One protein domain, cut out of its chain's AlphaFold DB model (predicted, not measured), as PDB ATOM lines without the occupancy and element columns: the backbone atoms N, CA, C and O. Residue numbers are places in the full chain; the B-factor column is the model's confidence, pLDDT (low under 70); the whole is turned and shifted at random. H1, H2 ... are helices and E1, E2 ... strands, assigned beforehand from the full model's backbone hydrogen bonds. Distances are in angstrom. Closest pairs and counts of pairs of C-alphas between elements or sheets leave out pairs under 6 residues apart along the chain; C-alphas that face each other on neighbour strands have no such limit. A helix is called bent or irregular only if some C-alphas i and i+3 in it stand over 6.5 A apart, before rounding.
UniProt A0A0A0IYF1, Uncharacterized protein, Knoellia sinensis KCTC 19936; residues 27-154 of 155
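This is residues 27 to 154 of the 155 residues of an uncharacterized protein of Knoellia sinensis KCTC 19936 (UniProt A0A0A0IYF1). Two antiparallel sheets lie face to face as a sandwich, E1, E2, E5, E4 over E3, E6, E7, their strands nearly aligned; three short helices sit round the rim, and long links join the parts. Short pairings tie parts of two of these links to E3. The printed part has 128 residues, with three named helices and seven named strands in the order E1 E2 E3 H1 E4 H2 E5 E6 H3 E7; its class is mixed, though under half of the residues are in named elements. It is compact, with a radius of gyration of the C-alphas of 14.6 A, and rounded, spanning 40 by 39 by 27 A.

Find C-alpha 29 at (95.712, 27.522, -57.097), where E1 begins, residues 29 to 32. Beside it look for E2, residues 45 to 49, then E5, residues 120 to 125, 15.7 A long, and E4, residues 90 to 94. For the second sheet start at C-alpha 56, (89.798, 25.002, -47.128): E3, residues 56 to 64, runs 22.9 A and bends by 55 degrees at residue 59. E6, residues 130 to 137, is 23.0 A long, and E7, residues 147 to 152, measures 16.8 A and ends at C-alpha 152, (95.406, 16.678, -66.446). The helices are H1, residues 85 to 88, H2, residues 97 to 104, and H3, residues 140 to 144, only just irregular, with C-alphas 141 and 144 6.7 A apart.

In the larger sheet, E1 and E2 form a hairpin, antiparallel at 155 degrees, with N 31 and O 47 2.9 A apart. E2 and E5 stand at 153 degrees, N 46 to O 123 being 2.8 A, and E5 and E4 at 169 degrees, N 122 to O 93 being 2.8 A. Across the sandwich the best planes are 9 degrees apart, and the closest C-alphas of E1 and E7, Arg 30 and Val 149, are 7.5 A apart. In the second sheet, look at N 62 and O 132, 2.9 A, for E3 and E6, and N 133 and O 149, 2.8 A, for E6 and E7. Residues 114 to 115 pair antiparallel with 56 to 57 of E3, and residues 78 to 79 with 62 to 63. H2 only grazes the first sheet with residues 99 to 104, and H3 the second with residues 142 to 144; H1 is on neither sheet, only just so for the second, with 4 pairs of C-alphas within 10 A. In H2 every O i to N i+4 pair is within hydrogen-bond range; in H3 0 of 1 is, and 0 of 2 O i to N i+3 pairs; H1 is too short for an O i to N i+4 pair.

The C-alphas of Arg 38 and Lys 72, the two farthest apart, are 44.0 A from each other. The printed part has no cut, and the links E1 to E2, E3 to H1 and H2 to E5 are long. Confidence is under 70 at residues 106 to 108, 140 to 143 and 154.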
ATOM      1  N   VAL A  27      90.973  30.265 -54.364       75.56
ATOM      2  CA  VAL A  27      90.848  29.168 -53.420       75.56
ATOM      3  C   VAL A  27      91.452  28.000 -54.199       75.56
ATOM      4  O   VAL A  27      91.082  27.819 -55.355       75.56
ATOM      5  N   LEU A  28      92.459  27.347 -53.621       81.25
ATOM      6  CA  LEU A  28      93.383  26.387 -54.243       81.25
ATOM      7  C   LEU A  28      93.856  26.738 -55.676       81.25
ATOM      8  O   LEU A  28      93.197  26.418 -56.668       81.25
ATOM      9  N   THR A  29      95.022  27.375 -55.802       86.69
ATOM     10  CA  THR A  29      95.712  27.522 -57.097       86.69
ATOM     11  C   THR A  29      96.408  26.236 -57.477       86.69
ATOM     12  O   THR A  29      96.824  25.487 -56.607       86.69
ATOM     13  N   ARG A  30      96.573  26.005 -58.780       88.00
ATOM     14  CA  ARG A  30      97.481  24.984 -59.305       88.00
ATOM     15  C   ARG A  30      98.626  25.660 -60.047       88.00
ATOM     16  O   ARG A  30      98.376  26.557 -60.855       88.00
ATOM     17  N   SER A  31      99.846  25.208 -59.817       88.00
ATOM     18  CA  SER A  31     101.018  25.553 -60.619       88.00
ATOM     19  C   SER A  31     101.821  24.294 -60.909       88.00
ATOM     20  O   SER A  31     101.913  23.403 -60.066       88.00
ATOM     21  N   ALA A  32     102.386  24.194 -62.110       86.25
ATOM     22  CA  ALA A  32     103.305  23.107 -62.398       86.25
ATOM     23  C   ALA A  32     104.625  23.336 -61.669       86.25
ATOM     24  O   ALA A  32     105.163  24.444 -61.724       86.25
ATOM     25  N   ARG A  33     105.123  22.312 -60.969       82.12
ATOM     26  CA  ARG A  33     106.517  22.319 -60.528       82.12
ATOM     27  C   ARG A  33     107.363  22.004 -61.746       82.12
ATOM     28  O   ARG A  33     107.039  21.086 -62.484       82.12
ATOM     29  N   THR A  34     108.401  22.800 -61.954       82.94
ATOM     30  CA  THR A  34     109.376  22.580 -63.023       82.94
ATOM     31  C   THR A  34     110.582  21.805 -62.529       82.94
ATOM     32  O   THR A  34     111.241  21.193 -63.350       82.94
ATOM     33  N   GLU A  35     110.858  21.826 -61.222       85.00
ATOM     34  CA  GLU A  35     112.038  21.226 -60.599       85.00
ATOM     35  C   GLU A  35     111.673  20.548 -59.266       85.00
ATOM     36  O   GLU A  35     110.719  20.956 -58.588       85.00
ATOM     37  N   ASP A  36     112.418  19.507 -58.894       80.44
ATOM     38  CA  ASP A  36     112.367  18.882 -57.573       80.44
ATOM     39  C   ASP A  36     113.317  19.575 -56.578       80.44
ATOM     40  O   ASP A  36     113.978  20.569 -56.876       80.44
ATOM     41  N   TRP A  37     113.411  19.040 -55.359       77.19
ATOM     42  CA  TRP A  37     114.306  19.563 -54.320       77.19
ATOM     43  C   TRP A  37     115.804  19.411 -54.645       77.19
ATOM     44  O   TRP A  37     116.636  20.000 -53.954       77.19
ATOM     45  N   ARG A  38     116.161  18.616 -55.663       82.88
ATOM     46  CA  ARG A  38     117.526  18.443 -56.182       82.88
ATOM     47  C   ARG A  38     117.809  19.349 -57.384       82.88
ATOM     48  O   ARG A  38     118.953  19.385 -57.825       82.88
ATOM     49  N   GLY A  39     116.809  20.083 -57.879       80.06
ATOM     50  CA  GLY A  39     116.904  20.890 -59.096       80.06
ATOM     51  C   GLY A  39     116.728  20.085 -60.386       80.06
ATOM     52  O   GLY A  39     117.005  20.604 -61.464       80.06
ATOM     53  N   GLU A  40     116.291  18.826 -60.304       82.44
ATOM     54  CA  GLU A  40     116.000  18.008 -61.483       82.44
ATOM     55  C   GLU A  40     114.616  18.344 -62.033       82.44
ATOM     56  O   GLU A  40     113.690  18.571 -61.248       82.44
ATOM     57  N   PRO A  41     114.427  18.359 -63.362       80.62
ATOM     58  CA  PRO A  41     113.158  18.750 -63.936       80.62
ATOM     59  C   PRO A  41     112.057  17.732 -63.630       80.62
ATOM     60  O   PRO A  41     112.245  16.523 -63.778       80.62
ATOM     61  N   VAL A  42     110.876  18.231 -63.268       84.75
ATOM     62  CA  VAL A  42     109.691  17.408 -63.006       84.75
ATOM     63  C   VAL A  42     108.550  17.872 -63.897       84.75
ATOM     64  O   VAL A  42     108.300  19.066 -64.016       84.75
ATOM     65  N   TYR A  43     107.861  16.930 -64.538       83.69
ATOM     66  CA  TYR A  43     106.814  17.234 -65.526       83.69
ATOM     67  C   TYR A  43     105.418  16.774 -65.089       83.69
ATOM     68  O   TYR A  43     104.411  17.261 -65.596       83.69
ATOM     69  N   ASP A  44     105.354  15.870 -64.114       88.62
ATOM     70  CA  ASP A  44     104.138  15.219 -63.619       88.62
ATOM     71  C   ASP A  44     103.660  15.786 -62.272       88.62
ATOM     72  O   ASP A  44     102.697  15.298 -61.688       88.62
ATOM     73  N   THR A  45     104.338  16.809 -61.751       91.44
ATOM     74  CA  THR A  45     104.128  17.296 -60.388       91.44
ATOM     75  C   THR A  45     103.563  18.706 -60.379       91.44
ATOM     76  O   THR A  45     104.062  19.623 -61.034       91.44
ATOM     77  N   TRP A  46     102.541  18.906 -59.558       92.12
ATOM     78  CA  TRP A  46     101.850  20.173 -59.388       92.12
ATOM     79  C   TRP A  46     101.823  20.599 -57.927       92.12
ATOM     80  O   TRP A  46     101.589  19.795 -57.026       92.12
ATOM     81  N   ALA A  47     102.027  21.892 -57.703       92.62
ATOM     82  CA  ALA A  47     101.807  22.535 -56.422       92.62
ATOM     83  C   ALA A  47     100.380  23.089 -56.378       92.62
ATOM     84  O   ALA A  47      99.927  23.794 -57.283       92.62
ATOM     85  N   LEU A  48      99.671  22.751 -55.309       94.06
ATOM     86  CA  LEU A  48      98.301  23.151 -55.052       94.06
ATOM     87  C   LEU A  48      98.259  24.019 -53.802       94.06
ATOM     88  O   LEU A  48      98.260  23.499 -52.686       94.06
ATOM     89  N   ARG A  49      98.239  25.340 -53.976       93.50
ATOM     90  CA  ARG A  49      98.413  26.277 -52.864       93.50
ATOM     91  C   ARG A  49      97.102  26.901 -52.422       93.50
ATOM     92  O   ARG A  49      96.345  27.443 -53.232       93.50
ATOM     93  N   ASN A  50      96.830  26.869 -51.121       91.81
ATOM     94  CA  ASN A  50      95.691  27.578 -50.561       91.81
ATOM     95  C   ASN A  50      96.000  29.078 -50.402       91.81
ATOM     96  O   ASN A  50      96.453  29.532 -49.360       91.81
ATOM     97  N   GLU A  51      95.690  29.864 -51.430       88.31
ATOM     98  CA  GLU A  51      95.779  31.339 -51.408       88.31
ATOM     99  C   GLU A  51      94.630  32.009 -50.614       88.31
ATOM    100  O   GLU A  51      94.532  33.235 -50.547       88.31
ATOM    101  N   SER A  52      93.723  31.232 -50.010       84.12
ATOM    102  CA  SER A  52      92.622  31.787 -49.229       84.12
ATOM    103  C   SER A  52      93.082  32.209 -47.835       84.12
ATOM    104  O   SER A  52      93.825  31.496 -47.172       84.12
ATOM    105  N   ALA A  53      92.542  33.321 -47.326       83.25
ATOM    106  CA  ALA A  53      92.758  33.773 -45.945       83.25
ATOM    107  C   ALA A  53      92.114  32.860 -44.879       83.25
ATOM    108  O   ALA A  53      92.224  33.128 -43.685       83.25
ATOM    109  N   VAL A  54      91.392  31.818 -45.300       86.38
ATOM    110  CA  VAL A  54      90.760  30.830 -44.422       86.38
ATOM    111  C   VAL A  54      91.141  29.416 -44.864       86.38
ATOM    112  O   VAL A  54      91.417  29.204 -46.050       86.38
ATOM    113  N   PRO A  55      91.137  28.432 -43.948       89.38
ATOM    114  CA  PRO A  55      91.337  27.044 -44.325       89.38
ATOM    115  C   PRO A  55      90.292  26.596 -45.345       89.38
ATOM    116  O   PRO A  55      89.125  27.016 -45.313       89.38
ATOM    117  N   ILE A  56      90.711  25.715 -46.240       91.25
ATOM    118  CA  ILE A  56      89.798  25.002 -47.128       91.25
ATOM    119  C   ILE A  56      89.672  23.566 -46.655       91.25
ATOM    120  O   ILE A  56      90.613  22.999 -46.115       91.25
ATOM    121  N   ARG A  57      88.520  22.960 -46.905       91.38
ATOM    122  CA  ARG A  57      88.274  21.550 -46.658       91.38
ATOM    123  C   ARG A  57      88.095  20.822 -47.978       91.38
ATOM    124  O   ARG A  57      87.227  21.187 -48.783       91.38
ATOM    125  N   LEU A  58      88.877  19.771 -48.175       92.75
ATOM    126  CA  LEU A  58      88.715  18.849 -49.288       92.75
ATOM    127  C   LEU A  58      87.425  18.049 -49.086       92.75
ATOM    128  O   LEU A  58      87.121  17.564 -48.000       92.75
ATOM    129  N   THR A  59      86.619  17.936 -50.129       91.88
ATOM    130  CA  THR A  59      85.311  17.253 -50.086       91.88
ATOM    131  C   THR A  59      85.294  15.962 -50.894       91.88
ATOM    132  O   THR A  59      84.447  15.107 -50.643       91.88
ATOM    133  N   SER A  60      86.196  15.847 -51.865       93.25
ATOM    134  CA  SER A  60      86.391  14.683 -52.727       93.25
ATOM    135  C   SER A  60      87.713  14.878 -53.459       93.25
ATOM    136  O   SER A  60      88.018  15.994 -53.896       93.25
ATOM    137  N   VAL A  61      88.490  13.810 -53.570       95.06
ATOM    138  CA  VAL A  61      89.709  13.762 -54.372       95.06
ATOM    139  C   VAL A  61      89.601  12.491 -55.177       95.06
ATOM    140  O   VAL A  61      89.572  11.414 -54.603       95.06
ATOM    141  N   ALA A  62      89.470  12.605 -56.491       95.69
ATOM    142  CA  ALA A  62      89.179  11.459 -57.331       95.69
ATOM    143  C   ALA A  62      90.019  11.466 -58.601       95.69
ATOM    144  O   ALA A  62      90.238  12.521 -59.197       95.69
ATOM    145  N   VAL A  63      90.420  10.278 -59.031       95.00
ATOM    146  CA  VAL A  63      91.225  10.049 -60.225       95.00
ATOM    147  C   VAL A  63      90.367   9.417 -61.306       95.00
ATOM    148  O   VAL A  63      89.550   8.540 -61.030       95.00
ATOM    149  N   ARG A  64      90.562   9.857 -62.543       94.19
ATOM    150  CA  ARG A  64      90.083   9.170 -63.739       94.19
ATOM    151  C   ARG A  64      91.299   8.734 -64.551       94.19
ATOM    152  O   ARG A  64      92.074   9.589 -64.969       94.19
ATOM    153  N   SER A  65      91.459   7.437 -64.772       90.81
ATOM    154  CA  SER A  65      92.571   6.849 -65.523       90.81
ATOM    155  C   SER A  65      92.060   5.781 -66.499       90.81
ATOM    156  O   SER A  65      90.889   5.395 -66.438       90.81
ATOM    157  N   PRO A  66      92.919   5.266 -67.396       88.81
ATOM    158  CA  PRO A  66      92.604   4.093 -68.205       88.81
ATOM    159  C   PRO A  66      92.173   2.872 -67.380       88.81
ATOM    160  O   PRO A  66      91.408   2.044 -67.866       88.81
ATOM    161  N   ASP A  67      92.622   2.803 -66.126       87.94
ATOM    162  CA  ASP A  67      92.357   1.711 -65.188       87.94
ATOM    163  C   ASP A  67      91.029   1.884 -64.429       87.94
ATOM    164  O   ASP A  67      90.555   0.950 -63.785       87.94
ATOM    165  N   THR A  68      90.384   3.055 -64.513       89.81
ATOM    166  CA  THR A  68      89.118   3.348 -63.819       89.81
ATOM    167  C   THR A  68      87.897   3.179 -64.725       89.81
ATOM    168  O   THR A  68      87.054   4.071 -64.855       89.81
ATOM    169  N   LEU A  69      87.790   2.027 -65.385       90.25
ATOM    170  CA  LEU A  69      86.639   1.690 -66.222       90.25
ATOM    171  C   LEU A  69      85.485   1.116 -65.388       90.25
ATOM    172  O   LEU A  69      85.672   0.205 -64.585       90.25
ATOM    173  N   ASP A  70      84.271   1.613 -65.627       89.38
ATOM    174  CA  ASP A  70      83.054   0.999 -65.104       89.38
ATOM    175  C   ASP A  70      82.737  -0.324 -65.833       89.38
ATOM    176  O   ASP A  70      83.306  -0.655 -66.877       89.38
ATOM    177  N   ALA A  71      81.758  -1.081 -65.327       88.44
ATOM    178  CA  ALA A  71      81.317  -2.343 -65.938       88.44
ATOM    179  C   ALA A  71      80.781  -2.200 -67.383       88.44
ATOM    180  O   ALA A  71      80.509  -3.200 -68.046       88.44
ATOM    181  N   LYS A  72      80.587  -0.969 -67.869       91.25
ATOM    182  CA  LYS A  72      80.125  -0.634 -69.222       91.25
ATOM    183  C   LYS A  72      81.261  -0.095 -70.100       91.25
ATOM    184  O   LYS A  72      80.986   0.369 -71.204       91.25
ATOM    185  N   GLY A  73      82.510  -0.136 -69.630       87.38
ATOM    186  CA  GLY A  73      83.679   0.349 -70.360       87.38
ATOM    187  C   GLY A  73      83.768   1.874 -70.449       87.38
ATOM    188  O   GLY A  73      84.365   2.397 -71.388       87.38
ATOM    189  N   ARG A  74      83.159   2.609 -69.514       90.00
ATOM    190  CA  ARG A  74      83.236   4.075 -69.451       90.00
ATOM    191  C   ARG A  74      84.196   4.493 -68.350       90.00
ATOM    192  O   ARG A  74      84.145   3.948 -67.254       90.00
ATOM    193  N   PHE A  75      85.018   5.504 -68.618       89.81
ATOM    194  CA  PHE A  75      85.894   6.074 -67.598       89.81
ATOM    195  C   PHE A  75      85.086   6.722 -66.472       89.81
ATOM    196  O   PHE A  75      84.278   7.627 -66.709       89.81
ATOM    197  N   GLU A  76      85.357   6.299 -65.246       93.31
ATOM    198  CA  GLU A  76      84.765   6.813 -64.021       93.31
ATOM    199  C   GLU A  76      85.836   7.460 -63.136       93.31
ATOM    200  O   GLU A  76      87.025   7.171 -63.241       93.31
ATOM    201  N   TYR A  77      85.407   8.389 -62.284       93.75
ATOM    202  CA  TYR A  77      86.260   8.948 -61.244       93.75
ATOM    203  C   TYR A  77      86.197   8.061 -60.001       93.75
ATOM    204  O   TYR A  77      85.132   7.952 -59.395       93.75
ATOM    205  N   VAL A  78      87.333   7.510 -59.592       93.38
ATOM    206  CA  VAL A  78      87.491   6.714 -58.369       93.38
ATOM    207  C   VAL A  78      88.113   7.593 -57.287       93.38
ATOM    208  O   VAL A  78      89.066   8.316 -57.560       93.38
ATOM    209  N   GLU A  79      87.559   7.585 -56.072       93.44
ATOM    210  CA  GLU A  79      88.123   8.363 -54.958       93.44
ATOM    211  C   GLU A  79      89.528   7.860 -54.601       93.44
ATOM    212  O   GLU A  79      89.747   6.660 -54.441       93.44
ATOM    213  N   LEU A  80      90.458   8.801 -54.468       91.25
ATOM    214  CA  LEU A  80      91.842   8.578 -54.087       91.25
ATOM    215  C   LEU A  80      91.937   8.376 -52.573       91.25
ATOM    216  O   LEU A  80      91.426   9.177 -51.781       91.25
ATOM    217  N   ASN A  81      92.643   7.332 -52.176       89.12
ATOM    218  CA  ASN A  81      93.048   7.058 -50.808       89.12
ATOM    219  C   ASN A  81      94.459   6.452 -50.808       89.12
ATOM    220  O   ASN A  81      95.021   6.163 -51.863       89.12
ATOM    221  N   ASP A  82      95.026   6.277 -49.621       85.88
ATOM    222  CA  ASP A  82      96.400   5.790 -49.490       85.88
ATOM    223  C   ASP A  82      96.554   4.336 -49.985       85.88
ATOM    224  O   ASP A  82      97.623   3.967 -50.456       85.88
ATOM    225  N   ASP A  83      95.476   3.540 -49.986       86.25
ATOM    226  CA  ASP A  83      95.492   2.145 -50.452       86.25
ATOM    227  C   ASP A  83      95.515   2.015 -51.986       86.25
ATOM    228  O   ASP A  83      95.932   0.985 -52.519       86.25
ATOM    229  N   ASN A  84      95.019   3.023 -52.711       88.44
ATOM    230  CA  ASN A  84      94.877   2.979 -54.169       88.44
ATOM    231  C   ASN A  84      95.731   4.005 -54.924       88.44
ATOM    232  O   ASN A  84      95.741   3.973 -56.155       88.44
ATOM    233  N   ALA A  85      96.462   4.870 -54.219       88.19
ATOM    234  CA  ALA A  85      97.318   5.897 -54.809       88.19
ATOM    235  C   ALA A  85      98.338   5.317 -55.804       88.19
ATOM    236  O   ALA A  85      98.404   5.755 -56.956       88.19
ATOM    237  N   ASP A  86      99.051   4.263 -55.397       87.25
ATOM    238  CA  ASP A  86     100.045   3.591 -56.241       87.25
ATOM    239  C   ASP A  86      99.402   2.920 -57.460       87.25
ATOM    240  O   ASP A  86      99.885   3.060 -58.583       87.25
ATOM    241  N   ALA A  87      98.270   2.235 -57.263       86.94
ATOM    242  CA  ALA A  87      97.542   1.569 -58.343       86.94
ATOM    243  C   ALA A  87      97.005   2.566 -59.383       86.94
ATOM    244  O   ALA A  87      96.949   2.263 -60.572       86.94
ATOM    245  N   LEU A  88      96.631   3.768 -58.941       88.81
ATOM    246  CA  LEU A  88      96.166   4.847 -59.805       88.81
ATOM    247  C   LEU A  88      97.319   5.678 -60.388       88.81
ATOM    248  O   LEU A  88      97.052   6.529 -61.234       88.81
ATOM    249  N   ALA A  89      98.567   5.424 -59.975       90.19
ATOM    250  CA  ALA A  89      99.762   6.224 -60.257       90.19
ATOM    251  C   ALA A  89      99.520   7.733 -60.067       90.19
ATOM    252  O   ALA A  89      99.822   8.572 -60.922       90.19
ATOM    253  N   VAL A  90      98.897   8.062 -58.935       90.62
ATOM    254  CA  VAL A  90      98.661   9.431 -58.487       90.62
ATOM    255  C   VAL A  90      99.038   9.514 -57.021       90.62
ATOM    256  O   VAL A  90      98.489   8.787 -56.201       90.62
ATOM    257  N   ALA A  91      99.922  10.448 -56.684       91.56
ATOM    258  CA  ALA A  91     100.246  10.764 -55.301       91.56
ATOM    259  C   ALA A  91      99.747  12.166 -54.955       91.56
ATOM    260  O   ALA A  91      99.821  13.094 -55.761       91.56
ATOM    261  N   LEU A  92      99.248  12.322 -53.737       92.94
ATOM    262  CA  LEU A  92      98.919  13.607 -53.139       92.94
ATOM    263  C   LEU A  92      99.559  13.609 -51.750       92.94
ATOM    264  O   LEU A  92      99.519  12.589 -51.074       92.94
ATOM    265  N   CYS A  93     100.186  14.706 -51.346       92.50
ATOM    266  CA  CYS A  93     100.760  14.868 -50.009       92.50
ATOM    267  C   CYS A  93     100.806  16.349 -49.626       92.50
ATOM    268  O   CYS A  93     100.693  17.225 -50.489       92.50
ATOM    269  N   PHE A  94     100.967  16.651 -48.341       91.88
ATOM    270  CA  PHE A  94     101.396  17.982 -47.917       91.88
ATOM    271  C   PHE A  94     102.889  18.179 -48.193       91.88
ATOM    272  O   PHE A  94     103.692  17.269 -48.014       91.88
ATOM    273  N   ASP A  95     103.260  19.395 -48.599       89.12
ATOM    274  CA  ASP A  95     104.672  19.806 -48.694       89.12
ATOM    275  C   ASP A  95     105.294  19.973 -47.287       89.12
ATOM    276  O   ASP A  95     106.505  19.868 -47.106       89.12
ATOM    277  N   ASP A  96     104.454  20.194 -46.268       89.38
ATOM    278  CA  ASP A  96     104.834  20.236 -44.857       89.38
ATOM    279  C   ASP A  96     104.812  18.826 -44.230       89.38
ATOM    280  O   ASP A  96     103.772  18.162 -44.162       89.38
ATOM    281  N   ALA A  97     105.968  18.383 -43.728       86.75
ATOM    282  CA  ALA A  97     106.146  17.050 -43.154       86.75
ATOM    283  C   ALA A  97     105.355  16.819 -41.853       86.75
ATOM    284  O   ALA A  97     104.965  15.684 -41.565       86.75
ATOM    285  N   TYR A  98     105.116  17.862 -41.055       88.19
ATOM    286  CA  TYR A  98     104.346  17.756 -39.818       88.19
ATOM    287  C   TYR A  98     102.860  17.534 -40.121       88.19
ATOM    288  O   TYR A  98     102.226  16.656 -39.525       88.19
ATOM    289  N   LEU A  99     102.314  18.273 -41.091       87.06
ATOM    290  CA  LEU A  99     100.939  18.079 -41.555       87.06
ATOM    291  C   LEU A  99     100.748  16.713 -42.217       87.06
ATOM    292  O   LEU A  99      99.755  16.042 -41.936       87.06
ATOM    293  N   GLU A 100     101.708  16.272 -43.033       88.38
ATOM    294  CA  GLU A 100     101.644  14.950 -43.665       88.38
ATOM    295  C   GLU A 100     101.691  13.819 -42.629       88.38
ATOM    296  O   GLU A 100     100.897  12.882 -42.703       88.38
ATOM    297  N   THR A 101     102.545  13.938 -41.609       86.44
ATOM    298  CA  THR A 101     102.606  12.964 -40.505       86.44
ATOM    299  C   THR A 101     101.274  12.910 -39.755       86.44
ATOM    300  O   THR A 101     100.700  11.838 -39.580       86.44
ATOM    301  N   THR A 102     100.725  14.075 -39.395       85.06
ATOM    302  CA  THR A 102      99.434  14.182 -38.693       85.06
ATOM    303  C   THR A 102      98.283  13.587 -39.519       85.06
ATOM    304  O   THR A 102      97.363  12.970 -38.975       85.06
ATOM    305  N   ARG A 103      98.311  13.757 -40.847       85.81
ATOM    306  CA  ARG A 103      97.344  13.145 -41.769       85.81
ATOM    307  C   ARG A 103      97.477  11.621 -41.775       85.81
ATOM    308  O   ARG A 103      96.469  10.933 -41.603       85.81
ATOM    309  N   GLY A 104      98.698  11.112 -41.955       82.69
ATOM    310  CA  GLY A 104      98.993   9.680 -42.057       82.69
ATOM    311  C   GLY A 104      98.612   8.892 -40.803       82.69
ATOM    312  O   GLY A 104      98.053   7.803 -40.908       82.69
ATOM    313  N   GLU A 105      98.798   9.474 -39.617       79.88
ATOM    314  CA  GLU A 105      98.381   8.868 -38.341       79.88
ATOM    315  C   GLU A 105      96.864   8.622 -38.247       79.88
ATOM    316  O   GLU A 105      96.419   7.744 -37.508       79.88
ATOM    317  N   ASN A 106      96.061   9.362 -39.016       67.88
ATOM    318  CA  ASN A 106      94.604   9.260 -39.005       67.88
ATOM    319  C   ASN A 106      94.029   8.385 -40.134       67.88
ATOM    320  O   ASN A 106      92.805   8.272 -40.215       67.88
ATOM    321  N   ALA A 107      94.878   7.776 -40.980       59.34
ATOM    322  CA  ALA A 107      94.535   6.826 -42.055       59.34
ATOM    323  C   ALA A 107      93.284   7.197 -42.883       59.34
ATOM    324  O   ALA A 107      92.508   6.337 -43.308       59.34
ATOM    325  N   GLN A 108      93.029   8.494 -43.070       63.25
ATOM    326  CA  GLN A 108      91.794   8.968 -43.686       63.25
ATOM    327  C   GLN A 108      91.968   9.184 -45.184       63.25
ATOM    328  O   GLN A 108      92.964   9.736 -45.649       63.25
ATOM    329  N   ALA A 109      90.919   8.823 -45.931       76.75
ATOM    330  CA  ALA A 109      90.707   9.318 -47.283       76.75
ATOM    331  C   ALA A 109      90.901  10.844 -47.324       76.75
ATOM    332  O   ALA A 109      90.528  11.550 -46.388       76.75
ATOM    333  N   TRP A 110      91.385  11.375 -48.447       89.38
ATOM    334  CA  TRP A 110      91.618  12.815 -48.642       89.38
ATOM    335  C   TRP A 110      90.388  13.706 -48.400       89.38
ATOM    336  O   TRP A 110      90.490  14.923 -48.243       89.38
ATOM    337  N   LYS A 111      89.196  13.113 -48.365       90.31
ATOM    338  CA  LYS A 111      87.951  13.780 -48.003       90.31
ATOM    339  C   LYS A 111      87.942  14.190 -46.529       90.31
ATOM    340  O   LYS A 111      87.965  13.363 -45.633       90.31
ATOM    341  N   GLY A 112      87.724  15.478 -46.291       88.56
ATOM    342  CA  GLY A 112      87.614  16.066 -44.958       88.56
ATOM    343  C   GLY A 112      88.893  16.746 -44.490       88.56
ATOM    344  O   GLY A 112      88.806  17.570 -43.582       88.56
ATOM    345  N   ILE A 113      90.021  16.478 -45.153       91.06
ATOM    346  CA  ILE A 113      91.305  17.115 -44.872       91.06
ATOM    347  C   ILE A 113      91.193  18.628 -45.042       91.06
ATOM    348  O   ILE A 113      90.616  19.123 -46.017       91.06
ATOM    349  N   GLU A 114      91.733  19.353 -44.067       92.00
ATOM    350  CA  GLU A 114      91.840  20.802 -44.120       92.00
ATOM    351  C   GLU A 114      93.216  21.211 -44.621       92.00
ATOM    352  O   GLU A 114      94.226  20.682 -44.172       92.00
ATOM    353  N   VAL A 115      93.243  22.165 -45.546       91.94
ATOM    354  CA  VAL A 115      94.467  22.803 -46.024       91.94
ATOM    355  C   VAL A 115      94.479  24.219 -45.451       91.94
ATOM    356  O   VAL A 115      93.616  25.028 -45.829       91.94
ATOM    357  N   PRO A 116      95.384  24.529 -44.509       91.75
ATOM    358  CA  PRO A 116      95.491  25.858 -43.918       91.75
ATOM    359  C   PRO A 116      95.823  26.957 -44.944       91.75
ATOM    360  O   PRO A 116      96.232  26.665 -46.070       91.75
ATOM    361  N   PRO A 117      95.597  28.239 -44.610       91.12
ATOM    362  CA  PRO A 117      96.031  29.371 -45.427       91.12
ATOM    363  C   PRO A 117      97.537  29.353 -45.701       91.12
ATOM    364  O   PRO A 117      98.328  29.238 -44.772       91.12
ATOM    365  N   GLY A 118      97.931  29.541 -46.958       90.00
ATOM    366  CA  GLY A 118      99.333  29.606 -47.384       90.00
ATOM    367  C   GLY A 118      99.982  28.252 -47.674       90.00
ATOM    368  O   GLY A 118     100.961  28.227 -48.427       90.00
ATOM    369  N   ASP A 119      99.408  27.162 -47.161       92.81
ATOM    370  CA  ASP A 119      99.940  25.811 -47.315       92.81
ATOM    371  C   ASP A 119      99.770  25.260 -48.726       92.81
ATOM    372  O   ASP A 119      98.913  25.691 -49.510       92.81
ATOM    373  N   THR A 120     100.616  24.280 -49.034       93.38
ATOM    374  CA  THR A 120     100.715  23.661 -50.351       93.38
ATOM    375  C   THR A 120     100.553  22.151 -50.243       93.38
ATOM    376  O   THR A 120     101.224  21.493 -49.449       93.38
ATOM    377  N   LEU A 121      99.670  21.604 -51.076       93.75
ATOM    378  CA  LEU A 121      99.650  20.183 -51.396       93.75
ATOM    379  C   LEU A 121     100.503  19.948 -52.641       93.75
ATOM    380  O   LEU A 121     100.443  20.721 -53.598       93.75
ATOM    381  N   GLN A 122     101.258  18.863 -52.657       93.44
ATOM    382  CA  GLN A 122     101.949  18.385 -53.840       93.44
ATOM    383  C   GLN A 122     101.139  17.245 -54.451       93.44
ATOM    384  O   GLN A 122     100.843  16.257 -53.786       93.44
ATOM    385  N   ALA A 123     100.767  17.392 -55.719       93.56
ATOM    386  CA  ALA A 123     100.083  16.368 -56.492       93.56
ATOM    387  C   ALA A 123     101.015  15.861 -57.590       93.56
ATOM    388  O   ALA A 123     101.395  16.636 -58.464       93.56
ATOM    389  N   LYS A 124     101.360  14.578 -57.565       93.00
ATOM    390  CA  LYS A 124     102.031  13.893 -58.669       93.00
ATOM    391  C   LYS A 124     100.989  13.118 -59.461       93.00
ATOM    392  O   LYS A 124     100.285  12.289 -58.889       93.00
ATOM    393  N   VAL A 125     100.866  13.400 -60.750       92.62
ATOM    394  CA  VAL A 125      99.857  12.801 -61.623       92.62
ATOM    395  C   VAL A 125     100.512  12.382 -62.921       92.62
ATOM    396  O   VAL A 125     100.857  13.214 -63.761       92.62
ATOM    397  N   ASP A 126     100.652  11.071 -63.078       90.75
ATOM    398  CA  ASP A 126     101.262  10.483 -64.257       90.75
ATOM    399  C   ASP A 126     100.429  10.728 -65.531       90.75
ATOM    400  O   ASP A 126      99.247  11.089 -65.504       90.75
ATOM    401  N   LEU A 127     101.056  10.463 -66.677       88.19
ATOM    402  CA  LEU A 127     100.477  10.619 -68.012       88.19
ATOM    403  C   LEU A 127      99.102   9.947 -68.151       88.19
ATOM    404  O   LEU A 127      98.873   8.855 -67.625       88.19
ATOM    405  N   ASN A 128      98.224  10.567 -68.948       88.69
ATOM    406  CA  ASN A 128      96.887  10.068 -69.299       88.69
ATOM    407  C   ASN A 128      95.929   9.894 -68.108       88.69
ATOM    408  O   ASN A 128      94.987   9.102 -68.181       88.69
ATOM    409  N   ARG A 129      96.147  10.629 -67.014       91.56
ATOM    410  CA  ARG A 129      95.315  10.579 -65.806       91.56
ATOM    411  C   ARG A 129      94.776  11.954 -65.467       91.56
ATOM    412  O   ARG A 129      95.464  12.952 -65.629       91.56
ATOM    413  N   ASP A 130      93.558  12.006 -64.946       94.44
ATOM    414  CA  ASP A 130      92.967  13.242 -64.447       94.44
ATOM    415  C   ASP A 130      92.765  13.165 -62.939       94.44
ATOM    416  O   ASP A 130      92.045  12.294 -62.453       94.44
ATOM    417  N   LEU A 131      93.315  14.130 -62.206       95.44
ATOM    418  CA  LEU A 131      93.053  14.318 -60.784       95.44
ATOM    419  C   LEU A 131      92.036  15.442 -60.588       95.44
ATOM    420  O   LEU A 131      92.251  16.588 -60.985       95.44
ATOM    421  N   ARG A 132      90.919  15.128 -59.934       96.19
ATOM    422  CA  ARG A 132      89.878  16.089 -59.571       96.19
ATOM    423  C   ARG A 132      89.820  16.257 -58.064       96.19
ATOM    424  O   ARG A 132      89.435  15.339 -57.350       96.19
ATOM    425  N   ILE A 133      90.078  17.473 -57.606       95.44
ATOM    426  CA  ILE A 133      89.996  17.862 -56.201       95.44
ATOM    427  C   ILE A 133      88.825  18.819 -56.045       95.44
ATOM    428  O   ILE A 133      88.842  19.937 -56.558       95.44
ATOM    429  N   ARG A 134      87.789  18.391 -55.330       94.00
ATOM    430  CA  ARG A 134      86.662  19.242 -54.948       94.00
ATOM    431  C   ARG A 134      86.868  19.747 -53.539       94.00
ATOM    432  O   ARG A 134      87.129  18.962 -52.632       94.00
ATOM    433  N   TYR A 135      86.651  21.031 -53.321       92.62
ATOM    434  CA  TYR A 135      86.879  21.657 -52.026       92.62
ATOM    435  C   TYR A 135      85.890  22.796 -51.782       92.62
ATOM    436  O   TYR A 135      85.159  23.247 -52.673       92.62
ATOM    437  N   ARG A 136      85.884  23.259 -50.537       90.50
ATOM    438  CA  ARG A 136      85.126  24.417 -50.062       90.50
ATOM    439  C   ARG A 136      85.899  25.118 -48.955       90.50
ATOM    440  O   ARG A 136      86.807  24.521 -48.391       90.50
ATOM    441  N   ARG A 137      85.528  26.342 -48.592       88.00
ATOM    442  CA  ARG A 137      86.058  26.955 -47.365       88.00
ATOM    443  C   ARG A 137      85.543  26.226 -46.125       88.00
ATOM    444  O   ARG A 137      84.418  25.719 -46.119       88.00
ATOM    445  N   THR A 138      86.350  26.187 -45.073       84.69
ATOM    446  CA  THR A 138      85.899  25.727 -43.758       84.69
ATOM    447  C   THR A 138      84.941  26.757 -43.145       84.69
ATOM    448  O   THR A 138      85.086  27.961 -43.345       84.69
ATOM    449  N   GLY A 139      83.935  26.284 -42.403       78.94
ATOM    450  CA  GLY A 139      82.958  27.129 -41.711       78.94
ATOM    451  C   GLY A 139      81.574  27.215 -42.381       78.94
ATOM    452  O   GLY A 139      81.342  26.628 -43.442       78.94
ATOM    453  N   PRO A 140      80.622  27.927 -41.748       68.75
ATOM    454  CA  PRO A 140      79.204  27.914 -42.123       68.75
ATOM    455  C   PRO A 140      78.915  28.565 -43.482       68.75
ATOM    456  O   PRO A 140      78.037  28.107 -44.208       68.75
ATOM    457  N   THR A 141      79.682  29.585 -43.875       66.81
ATOM    458  CA  THR A 141      79.551  30.236 -45.190       66.81
ATOM    459  C   THR A 141      80.091  29.371 -46.331       66.81
ATOM    460  O   THR A 141      79.619  29.474 -47.460       66.81
ATOM    461  N   GLY A 142      81.025  28.459 -46.041       66.50
ATOM    462  CA  GLY A 142      81.607  27.545 -47.022       66.50
ATOM    463  C   GLY A 142      80.702  26.371 -47.403       66.50
ATOM    464  O   GLY A 142      80.963  25.707 -48.400       66.50
ATOM    465  N   VAL A 143      79.615  26.105 -46.665       69.44
ATOM    466  CA  VAL A 143      78.730  24.948 -46.913       69.44
ATOM    467  C   VAL A 143      78.090  24.985 -48.305       69.44
ATOM    468  O   VAL A 143      77.909  23.932 -48.920       69.44
ATOM    469  N   PHE A 144      77.794  26.182 -48.810       70.25
ATOM    470  CA  PHE A 144      77.215  26.389 -50.139       70.25
ATOM    471  C   PHE A 144      78.267  26.587 -51.233       70.25
ATOM    472  O   PHE A 144      77.944  26.507 -52.419       70.25
ATOM    473  N   GLU A 145      79.530  26.808 -50.861       76.38
ATOM    474  CA  GLU A 145      80.609  26.917 -51.830       76.38
ATOM    475  C   GLU A 145      80.995  25.528 -52.340       76.38
ATOM    476  O   GLU A 145      81.334  24.623 -51.577       76.38
ATOM    477  N   ARG A 146      80.961  25.361 -53.661       81.31
ATOM    478  CA  ARG A 146      81.451  24.160 -54.338       81.31
ATOM    479  C   ARG A 146      82.458  24.587 -55.381       81.31
ATOM    480  O   ARG A 146      82.098  25.239 -56.358       81.31
ATOM    481  N   ARG A 147      83.717  24.234 -55.161       89.50
ATOM    482  CA  ARG A 147      84.804  24.536 -56.084       89.50
ATOM    483  C   ARG A 147      85.543  23.259 -56.442       89.50
ATOM    484  O   ARG A 147      85.469  22.260 -55.726       89.50
ATOM    485  N   GLN A 148      86.221  23.289 -57.579       92.69
ATOM    486  CA  GLN A 148      87.050  22.181 -58.017       92.69
ATOM    487  C   GLN A 148      88.322  22.690 -58.679       92.69
ATOM    488  O   GLN A 148      88.291  23.678 -59.411       92.69
ATOM    489  N   VAL A 149      89.414  21.977 -58.437       93.19
ATOM    490  CA  VAL A 149      90.597  21.988 -59.283       93.19
ATOM    491  C   VAL A 149      90.591  20.666 -60.037       93.19
ATOM    492  O   VAL A 149      90.428  19.598 -59.448       93.19
ATOM    493  N   LEU A 150      90.725  20.756 -61.352       94.12
ATOM    494  CA  LEU A 150      90.989  19.613 -62.207       94.12
ATOM    495  C   LEU A 150      92.429  19.716 -62.660       94.12
ATOM    496  O   LEU A 150      92.910  20.826 -62.898       94.12
ATOM    497  N   ILE A 151      93.114  18.595 -62.782       93.00
ATOM    498  CA  ILE A 151      94.470  18.583 -63.272       93.00
ATOM    499  C   ILE A 151      94.686  17.368 -64.173       93.00
ATOM    500  O   ILE A 151      94.204  16.283 -63.864       93.00
ATOM    501  N   HIS A 152      95.326  17.601 -65.316       91.50
ATOM    502  CA  HIS A 152      95.406  16.678 -66.446       91.50
ATOM    503  C   HIS A 152      96.849  16.244 -66.646       91.50
ATOM    504  O   HIS A 152      97.694  17.095 -66.911       91.50
ATOM    505  N   GLY A 153      97.135  14.955 -66.494       83.12
ATOM    506  CA  GLY A 153      98.449  14.379 -66.749       83.12
ATOM    507  C   GLY A 153      98.728  14.483 -68.241       83.12
ATOM    508  O   GLY A 153      98.227  13.673 -69.026       83.12
ATOM    509  N   HIS A 154      99.426  15.544 -68.640       69.12
ATOM    510  CA  HIS A 154      99.714  15.848 -70.038       69.12
ATOM    511  C   HIS A 154     100.849  14.973 -70.566       69.12
ATOM    512  O   HIS A 154     101.767  14.672 -69.815       69.12
TER     513      HIS A 154